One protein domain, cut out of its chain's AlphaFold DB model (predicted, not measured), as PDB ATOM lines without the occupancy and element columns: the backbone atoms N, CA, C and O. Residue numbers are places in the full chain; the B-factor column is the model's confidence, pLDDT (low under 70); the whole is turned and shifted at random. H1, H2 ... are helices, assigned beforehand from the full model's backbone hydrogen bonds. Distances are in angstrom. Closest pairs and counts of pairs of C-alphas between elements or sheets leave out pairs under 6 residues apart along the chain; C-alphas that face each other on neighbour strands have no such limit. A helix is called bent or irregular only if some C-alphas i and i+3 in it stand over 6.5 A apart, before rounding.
ATOM      1  N   HIS A   2      27.056  26.304  88.449       62.22
ATOM      2  CA  HIS A   2      26.194  25.296  87.801       62.22
ATOM      3  C   HIS A   2      26.218  25.304  86.264       62.22
ATOM      4  O   HIS A   2      26.212  24.237  85.662       62.22
ATOM      5  N   ALA A   3      26.319  26.475  85.629       61.34
ATOM      6  CA  ALA A   3      26.328  26.607  84.166       61.34
ATOM      7  C   ALA A   3      27.482  25.844  83.482       61.34
ATOM      8  O   ALA A   3      27.255  25.152  82.498       61.34
ATOM      9  N   GLN A   4      28.699  25.900  84.038       64.31
ATOM     10  CA  GLN A   4      29.845  25.137  83.516       64.31
ATOM     11  C   GLN A   4      29.619  23.625  83.613       64.31
ATOM     12  O   GLN A   4      29.847  22.915  82.643       64.31
ATOM     13  N   ARG A   5      29.050  23.141  84.725       66.75
ATOM     14  CA  ARG A   5      28.704  21.718  84.888       66.75
ATOM     15  C   ARG A   5      27.638  21.242  83.900       66.75
ATOM     16  O   ARG A   5      27.653  20.082  83.511       66.75
ATOM     17  N   ILE A   6      26.713  22.120  83.503       67.31
ATOM     18  CA  ILE A   6      25.706  21.818  82.471       67.31
ATOM     19  C   ILE A   6      26.384  21.620  81.110       67.31
ATOM     20  O   ILE A   6      26.003  20.718  80.369       67.31
ATOM     21  N   ILE A   7      27.408  22.423  80.807       65.31
ATOM     22  CA  ILE A   7      28.169  22.311  79.559       65.31
ATOM     23  C   ILE A   7      29.036  21.043  79.572       65.31
ATOM     24  O   ILE A   7      28.942  20.222  78.662       65.31
ATOM     25  N   GLU A   8      29.799  20.828  80.644       62.81
ATOM     26  CA  GLU A   8      30.696  19.675  80.825       62.81
ATOM     27  C   GLU A   8      29.968  18.322  80.905       62.81
ATOM     28  O   GLU A   8      30.544  17.294  80.564       62.81
ATOM     29  N   GLY A   9      28.704  18.300  81.339       60.19
ATOM     30  CA  GLY A   9      27.907  17.076  81.481       60.19
ATOM     31  C   GLY A   9      27.378  16.490  80.168       60.19
ATOM     32  O   GLY A   9      26.647  15.500  80.191       60.19
ATOM     33  N   SER A  10      27.692  17.100  79.026       62.94
ATOM     34  CA  SER A  10      27.204  16.640  77.730       62.94
ATOM     35  C   SER A  10      28.097  15.563  77.126       62.94
ATOM     36  O   SER A  10      29.315  15.604  77.257       62.94
ATOM     37  N   ALA A  11      27.502  14.605  76.409       66.94
ATOM     38  CA  ALA A  11      28.218  13.525  75.719       66.94
ATOM     39  C   ALA A  11      29.033  14.005  74.492       66.94
ATOM     40  O   ALA A  11      29.306  13.227  73.577       66.94
ATOM     41  N   CYS A  12      29.369  15.294  74.432       74.50
ATOM     42  CA  CYS A  12      30.109  15.894  73.336       74.50
ATOM     43  C   CYS A  12      31.618  15.749  73.559       74.50
ATOM     44  O   CYS A  12      32.103  15.726  74.688       74.50
ATOM     45  N   GLY A  13      32.374  15.678  72.460       81.44
ATOM     46  CA  GLY A  13      33.832  15.694  72.524       81.44
ATOM     47  C   GLY A  13      34.374  17.015  73.097       81.44
ATOM     48  O   GLY A  13      33.690  18.041  73.039       81.44
ATOM     49  N   PRO A  14      35.618  17.025  73.609       83.12
ATOM     50  CA  PRO A  14      36.220  18.196  74.254       83.12
ATOM     51  C   PRO A  14      36.281  19.433  73.346       83.12
ATOM     52  O   PRO A  14      36.157  20.557  73.823       83.12
ATOM     53  N   GLU A  15      36.418  19.245  72.033       85.38
ATOM     54  CA  GLU A  15      36.404  20.344  71.059       85.38
ATOM     55  C   GLU A  15      35.050  21.062  71.030       85.38
ATOM     56  O   GLU A  15      34.990  22.286  71.127       85.38
ATOM     57  N   VAL A  16      33.957  20.300  70.992       87.19
ATOM     58  CA  VAL A  16      32.589  20.832  71.006       87.19
ATOM     59  C   VAL A  16      32.294  21.538  72.330       87.19
ATOM     60  O   VAL A  16      31.678  22.603  72.344       87.19
ATOM     61  N   LEU A  17      32.771  20.981  73.448       86.94
ATOM     62  CA  LEU A  17      32.643  21.610  74.766       86.94
ATOM     63  C   LEU A  17      33.357  22.964  74.825       86.94
ATOM     64  O   LEU A  17      32.794  23.923  75.350       86.94
ATOM     65  N   ASN A  18      34.555  23.071  74.241       89.44
ATOM     66  CA  ASN A  18      35.283  24.337  74.158       89.44
ATOM     67  C   ASN A  18      34.539  25.367  73.299       89.44
ATOM     68  O   ASN A  18      34.427  26.529  73.685       89.44
ATOM     69  N   VAL A  19      33.983  24.947  72.160       90.94
ATOM     70  CA  VAL A  19      33.169  25.817  71.294       90.94
ATOM     71  C   VAL A  19      31.931  26.324  72.042       90.94
ATOM     72  O   VAL A  19      31.622  27.518  71.988       90.94
ATOM     73  N   ALA A  20      31.259  25.448  72.795       89.88
ATOM     74  CA  ALA A  20      30.107  25.804  73.620       89.88
ATOM     75  C   ALA A  20      30.467  26.756  74.768       89.88
ATOM     76  O   ALA A  20      29.756  27.738  74.992       89.88
ATOM     77  N   ALA A  21      31.583  26.511  75.458       90.25
ATOM     78  CA  ALA A  21      32.084  27.388  76.511       90.25
ATOM     79  C   ALA A  21      32.430  28.787  75.972       90.25
ATOM     80  O   ALA A  21      32.043  29.787  76.575       90.25
ATOM     81  N   ASN A  22      33.077  28.869  74.806       92.31
ATOM     82  CA  ASN A  22      33.402  30.145  74.164       92.31
ATOM     83  C   ASN A  22      32.136  30.931  73.795       92.31
ATOM     84  O   ASN A  22      32.008  32.098  74.164       92.31
ATOM     85  N   GLY A  23      31.165  30.284  73.139       92.69
ATOM     86  CA  GLY A  23      29.889  30.925  72.800       92.69
ATOM     87  C   GLY A  23      29.120  31.405  74.037       92.69
ATOM     88  O   GLY A  23      28.510  32.477  74.019       92.69
ATOM     89  N   PHE A  24      29.188  30.647  75.135       93.31
ATOM     90  CA  PHE A  24      28.597  31.023  76.417       93.31
ATOM     91  C   PHE A  24      29.248  32.271  77.023       93.31
ATOM     92  O   PHE A  24      28.537  33.217  77.369       93.31
ATOM     93  N   GLU A  25      30.576  32.290  77.156       93.56
ATOM     94  CA  GLU A  25      31.293  33.405  77.786       93.56
ATOM     95  C   GLU A  25      31.174  34.694  76.959       93.56
ATOM     96  O   GLU A  25      30.922  35.764  77.521       93.56
ATOM     97  N   GLU A  26      31.239  34.603  75.625       94.69
ATOM     98  CA  GLU A  26      30.990  35.745  74.736       94.69
ATOM     99  C   GLU A  26      29.583  36.321  74.927       94.69
ATOM    100  O   GLU A  26      29.404  37.535  75.065       94.69
ATOM    101  N   ALA A  27      28.567  35.454  74.963       94.56
ATOM    102  CA  ALA A  27      27.193  35.893  75.146       94.56
ATOM    103  C   ALA A  27      26.983  36.505  76.536       94.56
ATOM    104  O   ALA A  27      26.304  37.526  76.655       94.56
ATOM    105  N   TRP A  28      27.555  35.900  77.582       95.31
ATOM    106  CA  TRP A  28      27.422  36.388  78.952       95.31
ATOM    107  C   TRP A  28      28.071  37.762  79.114       95.31
ATOM    108  O   TRP A  28      27.425  38.677  79.623       95.31
ATOM    109  N   SER A  29      29.291  37.944  78.603       95.75
ATOM    110  CA  SER A  29      29.987  39.238  78.560       95.75
ATOM    111  C   SER A  29      29.109  40.351  77.967       95.75
ATOM    112  O   SER A  29      28.995  41.440  78.537       95.75
ATOM    113  N   ALA A  30      28.391  40.053  76.879       94.56
ATOM    114  CA  ALA A  30      27.534  41.022  76.204       94.56
ATOM    115  C   ALA A  30      26.301  41.451  77.020       94.56
ATOM    116  O   ALA A  30      25.782  42.548  76.807       94.56
ATOM    117  N   VAL A  31      25.806  40.614  77.940       93.88
ATOM    118  CA  VAL A  31      24.545  40.872  78.660       93.88
ATOM    119  C   VAL A  31      24.699  41.033  80.165       93.88
ATOM    120  O   VAL A  31      23.768  41.538  80.783       93.88
ATOM    121  N   ALA A  32      25.843  40.685  80.760       94.25
ATOM    122  CA  ALA A  32      26.049  40.677  82.211       94.25
ATOM    123  C   ALA A  32      25.678  42.010  82.882       94.25
ATOM    124  O   ALA A  32      25.034  42.020  83.928       94.25
ATOM    125  N   HIS A  33      25.995  43.139  82.237       93.94
ATOM    126  CA  HIS A  33      25.683  44.487  82.729       93.94
ATOM    127  C   HIS A  33      24.175  44.789  82.846       93.94
ATOM    128  O   HIS A  33      23.794  45.757  83.498       93.94
ATOM    129  N   LYS A  34      23.306  43.990  82.213       93.25
ATOM    130  CA  LYS A  34      21.840  44.139  82.269       93.25
ATOM    131  C   LYS A  34      21.209  43.418  83.458       93.25
ATOM    132  O   LYS A  34      20.011  43.578  83.698       93.25
ATOM    133  N   PHE A  35      21.980  42.596  84.167       93.00
ATOM    134  CA  PHE A  35      21.491  41.772  85.262       93.00
ATOM    135  C   PHE A  35      22.127  42.222  86.577       93.00
ATOM    136  O   PHE A  35      23.342  42.426  86.628       93.00
ATOM    137  N   PRO A  36      21.340  42.350  87.656       93.50
ATOM    138  CA  PRO A  36      21.904  42.496  88.988       93.50
ATOM    139  C   PRO A  36      22.573  41.182  89.414       93.50
ATOM    140  O   PRO A  36      22.160  40.102  88.986       93.50
ATOM    141  N   GLU A  37      23.590  41.266  90.271       92.44
ATOM    142  CA  GLU A  37      24.412  40.118  90.681       92.44
ATOM    143  C   GLU A  37      23.581  38.963  91.261       92.44
ATOM    144  O   GLU A  37      23.850  37.799  90.962       92.44
ATOM    145  N   GLN A  38      22.498  39.265  91.994       92.88
ATOM    146  CA  GLN A  38      21.619  38.234  92.562       92.88
ATOM    147  C   GLN A  38      20.931  37.372  91.489       92.88
ATOM    148  O   GLN A  38      20.537  36.240  91.761       92.88
ATOM    149  N   GLU A  39      20.794  37.886  90.267       92.12
ATOM    150  CA  GLU A  39      20.153  37.192  89.150       92.12
ATOM    151  C   GLU A  39      21.152  36.598  88.151       92.12
ATOM    152  O   GLU A  39      20.746  35.892  87.225       92.12
ATOM    153  N   HIS A  40      22.457  36.839  88.330       93.50
ATOM    154  CA  HIS A  40      23.486  36.336  87.415       93.50
ATOM    155  C   HIS A  40      23.444  34.821  87.293       93.50
ATOM    156  O   HIS A  40      23.541  34.295  86.189       93.50
ATOM    157  N   GLN A  41      23.262  34.115  88.408       92.06
ATOM    158  CA  GLN A  41      23.262  32.656  88.400       92.06
ATOM    159  C   GLN A  41      22.098  32.093  87.567       92.06
ATOM    160  O   GLN A  41      22.337  31.262  86.693       92.06
ATOM    161  N   ALA A  42      20.877  32.597  87.771       91.38
ATOM    162  CA  ALA A  42      19.695  32.156  87.029       91.38
ATOM    163  C   ALA A  42      19.790  32.496  85.530       91.38
ATOM    164  O   ALA A  42      19.487  31.663  84.675       91.38
ATOM    165  N   ALA A  43      20.276  33.696  85.195       92.69
ATOM    166  CA  ALA A  43      20.461  34.104  83.805       92.69
ATOM    167  C   ALA A  43      21.528  33.252  83.092       92.69
ATOM    168  O   ALA A  43      21.315  32.798  81.965       92.69
ATOM    169  N   ARG A  44      22.650  32.971  83.768       93.62
ATOM    170  CA  ARG A  44      23.709  32.085  83.261       93.62
ATOM    171  C   ARG A  44      23.210  30.656  83.064       93.62
ATOM    172  O   ARG A  44      23.564  30.028  82.074       93.62
ATOM    173  N   GLU A  45      22.383  30.135  83.963       92.88
ATOM    174  CA  GLU A  45      21.786  28.804  83.807       92.88
ATOM    175  C   GLU A  45      20.856  28.727  82.591       92.88
ATOM    176  O   GLU A  45      20.978  27.794  81.799       92.88
ATOM    177  N   ALA A  46      20.002  29.734  82.380       92.00
ATOM    178  CA  ALA A  46      19.132  29.792  81.204       92.00
ATOM    179  C   ALA A  46      19.933  29.802  79.887       92.00
ATOM    180  O   ALA A  46      19.591  29.093  78.940       92.00
ATOM    181  N   MET A  47      21.033  30.561  79.835       92.62
ATOM    182  CA  MET A  47      21.924  30.599  78.670       92.62
ATOM    183  C   MET A  47      22.639  29.266  78.439       92.62
ATOM    184  O   MET A  47      22.693  28.795  77.304       92.62
ATOM    185  N   ALA A  48      23.153  28.640  79.501       91.38
ATOM    186  CA  ALA A  48      23.828  27.349  79.408       91.38
ATOM    187  C   ALA A  48      22.880  26.247  78.913       91.38
ATOM    188  O   ALA A  48      23.248  25.480  78.028       91.38
ATOM    189  N   LEU A  49      21.641  26.204  79.415       90.75
ATOM    190  CA  LEU A  49      20.625  25.252  78.955       90.75
ATOM    191  C   LEU A  49      20.270  25.459  77.477       90.75
ATOM    192  O   LEU A  49      20.156  24.488  76.732       90.75
ATOM    193  N   ALA A  50      20.134  26.713  77.039       92.38
ATOM    194  CA  ALA A  50      19.850  27.024  75.642       92.38
ATOM    195  C   ALA A  50      20.989  26.604  74.704       92.38
ATOM    196  O   ALA A  50      20.728  25.998  73.665       92.38
ATOM    197  N   ILE A  51      22.242  26.877  75.087       90.88
ATOM    198  CA  ILE A  51      23.421  26.409  74.350       90.88
ATOM    199  C   ILE A  51      23.406  24.889  74.280       90.88
ATOM    200  O   ILE A  51      23.463  24.336  73.189       90.88
ATOM    201  N   MET A  52      23.226  24.208  75.412       88.56
ATOM    202  CA  MET A  52      23.256  22.751  75.433       88.56
ATOM    203  C   MET A  52      22.131  22.090  74.644       88.56
ATOM    204  O   MET A  52      22.341  21.027  74.069       88.56
ATOM    205  N   SER A  53      20.964  22.727  74.557       88.62
ATOM    206  CA  SER A  53      19.874  22.263  73.695       88.62
ATOM    207  C   SER A  53      20.171  22.429  72.198       88.62
ATOM    208  O   SER A  53      19.524  21.767  71.387       88.62
ATOM    209  N   ALA A  54      21.080  23.332  71.822       87.62
ATOM    210  CA  ALA A  54      21.466  23.585  70.435       87.62
ATOM    211  C   ALA A  54      22.750  22.844  70.025       87.62
ATOM    212  O   ALA A  54      22.934  22.567  68.839       87.62
ATOM    213  N   THR A  55      23.612  22.509  70.987       88.31
ATOM    214  CA  THR A  55      24.859  21.779  70.762       88.31
ATOM    215  C   THR A  55      24.593  20.355  70.269       88.31
ATOM    216  O   THR A  55      23.833  19.588  70.858       88.31
ATOM    217  N   ARG A  56      25.276  19.988  69.187       85.00
ATOM    218  CA  ARG A  56      25.344  18.641  68.605       85.00
ATOM    219  C   ARG A  56      26.796  18.165  68.567       85.00
ATOM    220  O   ARG A  56      27.717  18.967  68.690       85.00
ATOM    221  N   SER A  57      27.006  16.868  68.352       80.31
ATOM    222  CA  SER A  57      28.338  16.244  68.342       80.31
ATOM    223  C   SER A  57      29.306  16.793  67.280       80.31
ATOM    224  O   SER A  57      30.502  16.565  67.393       80.31
ATOM    225  N   ASP A  58      28.806  17.507  66.273       83.06
ATOM    226  CA  ASP A  58      29.548  18.137  65.174       83.06
ATOM    227  C   ASP A  58      29.590  19.677  65.271       83.06
ATOM    228  O   ASP A  58      30.023  20.363  64.344       83.06
ATOM    229  N   THR A  59      29.130  20.249  66.388       85.38
ATOM    230  CA  THR A  59      29.058  21.705  66.544       85.38
ATOM    231  C   THR A  59      30.448  22.320  66.662       85.38
ATOM    232  O   THR A  59      31.179  22.066  67.614       85.38
ATOM    233  N   SER A  60      30.775  23.184  65.703       88.38
ATOM    234  CA  SER A  60      32.054  23.900  65.611       88.38
ATOM    235  C   SER A  60      31.902  25.424  65.536       88.38
ATOM    236  O   SER A  60      32.897  26.145  65.560       88.38
ATOM    237  N   ASP A  61      30.667  25.933  65.493       90.00
ATOM    238  CA  ASP A  61      30.376  27.360  65.365       90.00
ATOM    239  C   ASP A  61      30.001  27.984  66.719       90.00
ATOM    240  O   ASP A  61      28.858  27.900  67.182       90.00
ATOM    241  N   SER A  62      30.971  28.647  67.355       90.19
ATOM    242  CA  SER A  62      30.756  29.369  68.616       90.19
ATOM    243  C   SER A  62      29.863  30.601  68.444       90.19
ATOM    244  O   SER A  62      29.147  30.971  69.377       90.19
ATOM    245  N   THR A  63      29.848  31.211  67.254       92.12
ATOM    246  CA  THR A  63      29.032  32.395  66.946       92.12
ATOM    247  C   THR A  63      27.555  32.022  66.930       92.12
ATOM    248  O   THR A  63      26.728  32.715  67.526       92.12
ATOM    249  N   MET A  64      27.223  30.881  66.322       93.88
ATOM    250  CA  MET A  64      25.867  30.335  66.345       93.88
ATOM    251  C   MET A  64      25.388  30.089  67.783       93.88
ATOM    252  O   MET A  64      24.285  30.513  68.142       93.88
ATOM    253  N   LEU A  65      26.225  29.480  68.630       93.62
ATOM    254  CA  LEU A  65      25.888  29.204  70.031       93.62
ATOM    255  C   LEU A  65      25.729  30.484  70.864       93.62
ATOM    256  O   LEU A  65      24.785  30.590  71.653       93.62
ATOM    257  N   ARG A  66      26.582  31.489  70.641       94.44
ATOM    258  CA  ARG A  66      26.432  32.822  71.237       94.44
ATOM    259  C   ARG A  66      25.066  33.420  70.897       94.44
ATOM    260  O   ARG A  66      24.340  33.874  71.783       94.44
ATOM    261  N   ASP A  67      24.680  33.392  69.625       94.69
ATOM    262  CA  ASP A  67      23.414  33.966  69.161       94.69
ATOM    263  C   ASP A  67      22.192  33.185  69.671       94.69
ATOM    264  O   ASP A  67      21.121  33.766  69.884       94.69
ATOM    265  N   VAL A  68      22.318  31.872  69.886       94.38
ATOM    266  CA  VAL A  68      21.305  31.062  70.580       94.38
ATOM    267  C   VAL A  68      21.142  31.529  72.026       94.38
ATOM    268  O   VAL A  68      20.018  31.803  72.451       94.38
ATOM    269  N   ALA A  69      22.242  31.696  72.761       93.94
ATOM    270  CA  ALA A  69      22.207  32.132  74.154       93.94
ATOM    271  C   ALA A  69      21.594  33.533  74.311       93.94
ATOM    272  O   ALA A  69      20.740  33.755  75.174       93.94
ATOM    273  N   LEU A  70      21.965  34.471  73.435       94.62
ATOM    274  CA  LEU A  70      21.404  35.825  73.419       94.62
ATOM    275  C   LEU A  70      19.907  35.827  73.093       94.62
ATOM    276  O   LEU A  70      19.143  36.585  73.695       94.62
ATOM    277  N   ARG A  71      19.460  34.984  72.155       94.06
ATOM    278  CA  ARG A  71      18.029  34.838  71.851       94.06
ATOM    279  C   ARG A  71      17.264  34.270  73.037       94.06
ATOM    280  O   ARG A  71      16.239  34.838  73.403       94.06
ATOM    281  N   ALA A  72      17.783  33.221  73.667       93.38
ATOM    282  CA  ALA A  72      17.164  32.627  74.843       93.38
ATOM    283  C   ALA A  72      16.995  33.656  75.965       93.38
ATOM    284  O   ALA A  72      15.906  33.800  76.517       93.38
ATOM    285  N   ILE A  73      18.027  34.458  76.241       93.12
ATOM    286  CA  ILE A  73      17.947  35.427  77.334       93.12
ATOM    287  C   ILE A  73      16.992  36.586  77.041       93.12
ATOM    288  O   ILE A  73      16.317  37.067  77.952       93.12
ATOM    289  N   ARG A  74      16.861  36.992  75.773       93.75
ATOM    290  CA  ARG A  74      15.839  37.959  75.342       93.75
ATOM    291  C   ARG A  74      14.424  37.408  75.506       93.75
ATOM    292  O   ARG A  74      13.531  38.164  75.868       93.75
ATOM    293  N   MET A  75      14.221  36.110  75.272       91.88
ATOM    294  CA  MET A  75      12.924  35.456  75.478       91.88
ATOM    295  C   MET A  75      12.589  35.296  76.965       91.88
ATOM    296  O   MET A  75      11.452  35.541  77.359       91.88
ATOM    297  N   CYS A  76      13.566  34.931  77.797       89.69
ATOM    298  CA  CYS A  76      13.366  34.768  79.239       89.69
ATOM    299  C   CYS A  76      13.226  36.110  79.978       89.69
ATOM    300  O   CYS A  76      12.481  36.199  80.951       89.69
ATOM    301  N   TYR A  77      13.917  37.161  79.520       91.00
ATOM    302  CA  TYR A  77      13.968  38.469  80.183       91.00
ATOM    303  C   TYR A  77      13.686  39.635  79.218       91.00
ATOM    304  O   TYR A  77      14.501  40.557  79.119       91.00
ATOM    305  N   PRO A  78      12.529  39.672  78.534       89.25
ATOM    306  CA  PRO A  78      12.260  40.654  77.479       89.25
ATOM    307  C   PRO A  78      12.357  42.099  77.979       89.25
ATOM    308  O   PRO A  78      12.917  42.952  77.299       89.25
ATOM    309  N   LYS A  79      11.929  42.363  79.221       90.31
ATOM    310  CA  LYS A  79      11.965  43.698  79.843       90.31
ATOM    311  C   LYS A  79      13.372  44.300  79.994       90.31
ATOM    312  O   LYS A  79      13.477  45.492  80.240       90.31
ATOM    313  N   ARG A  80      14.446  43.507  79.867       86.31
ATOM    314  CA  ARG A  80      15.849  43.974  79.950       86.31
ATOM    315  C   ARG A  80      16.447  44.402  78.606       86.31
ATOM    316  O   ARG A  80      17.580  44.897  78.547       86.31
ATOM    317  N   PHE A  81      15.710  44.159  77.529       83.06
ATOM    318  CA  PHE A  81      16.119  44.415  76.151       83.06
ATOM    319  C   PHE A  81      15.129  45.318  75.401       83.06
ATOM    320  O   PHE A  81      15.264  45.460  74.188       83.06
TER     321      PHE A  81
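AT A GLANCE: This is residues 2 to 81 of the 82 residues of an uncharacterized protein of Alphaproteobacteria bacterium 64-6 (UniProt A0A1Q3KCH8). Three long helices, H2, H3 and H4, pack on one another as a triangle, crossing at steep tilts, and the short H1 packs on H2 and H3, away from H4. The 80 printed residues hold four named helices, H1 to H4 in chain order, and no named strand; the class is all helix. The whole is compact, with a radius of gyration of the C-alphas of 11.8 A, yet elongated, spanning 35 by 21 by 17 A.

HOW THE PARTS SIT: Start at H1, residues 2 to 8, which forms a helical hairpin with H2, residues 14 to 34, at a shallow tilt of 26 degrees; they touch through residues 17 to 21 of H2 alone, the closest C-alphas being those of Ile 7 and Leu 17, 6.6 A apart. H1 also touches H3, residues 37 to 54, the same way at a shallow tilt of 23 degrees, closest at the C-alphas of Ala 3 and Glu 45, 5.1 A. H2 and H3 form a second helical hairpin at a steep tilt of 38 degrees, closest at the C-alphas of Phe 24 and Ala 48, 6.7 A. Go on to H4, residues 62 to 76: it touches H2 the same way at 43 degrees, a steep tilt, with the C-alphas of Gly 23 and Arg 66 closest at 4.2 A. H4 touches H3 opposite ways at a steep tilt of 56 degrees, closest at the C-alphas of Met 47 and Ala 69, 4.8 A. H1 and H4 are apart. The packing is part aligned, part crossed: 2 of these 5 touching pairs are at a shallow tilt. Every O i to N i+4 pair is within hydrogen-bond range in H1 and H4, against 15 of 17 in H2 and 12 of 14 in H3.

IN THESE COORDINATES: Find C-alpha 2 at (26.194, 25.296, 87.801), where H1 begins. H2 runs 30.7 A from C-alpha 14 at (36.220, 18.196, 74.254), with a kink of 32 degrees near residue 28; it is irregular, C-alphas 30 and 33 being 7.6 A apart. H3 runs 26.3 A and is irregular, with C-alphas 38 and 41 7.2 A apart. H4 runs 21.1 A to C-alpha 76 at (13.366, 34.768, 79.239).

THE WHOLE: The two C-alphas farthest apart are those of Gly 13 and Lys 79, at 36.3 A. The printed part has no cut; the links from H1 to H2 and from H2 to H3 are tight, and that from H3 to H4 is short. Look for low confidence in residues 2 to 11, each with a pLDDT under 70; the mean of the printed part is 87.4.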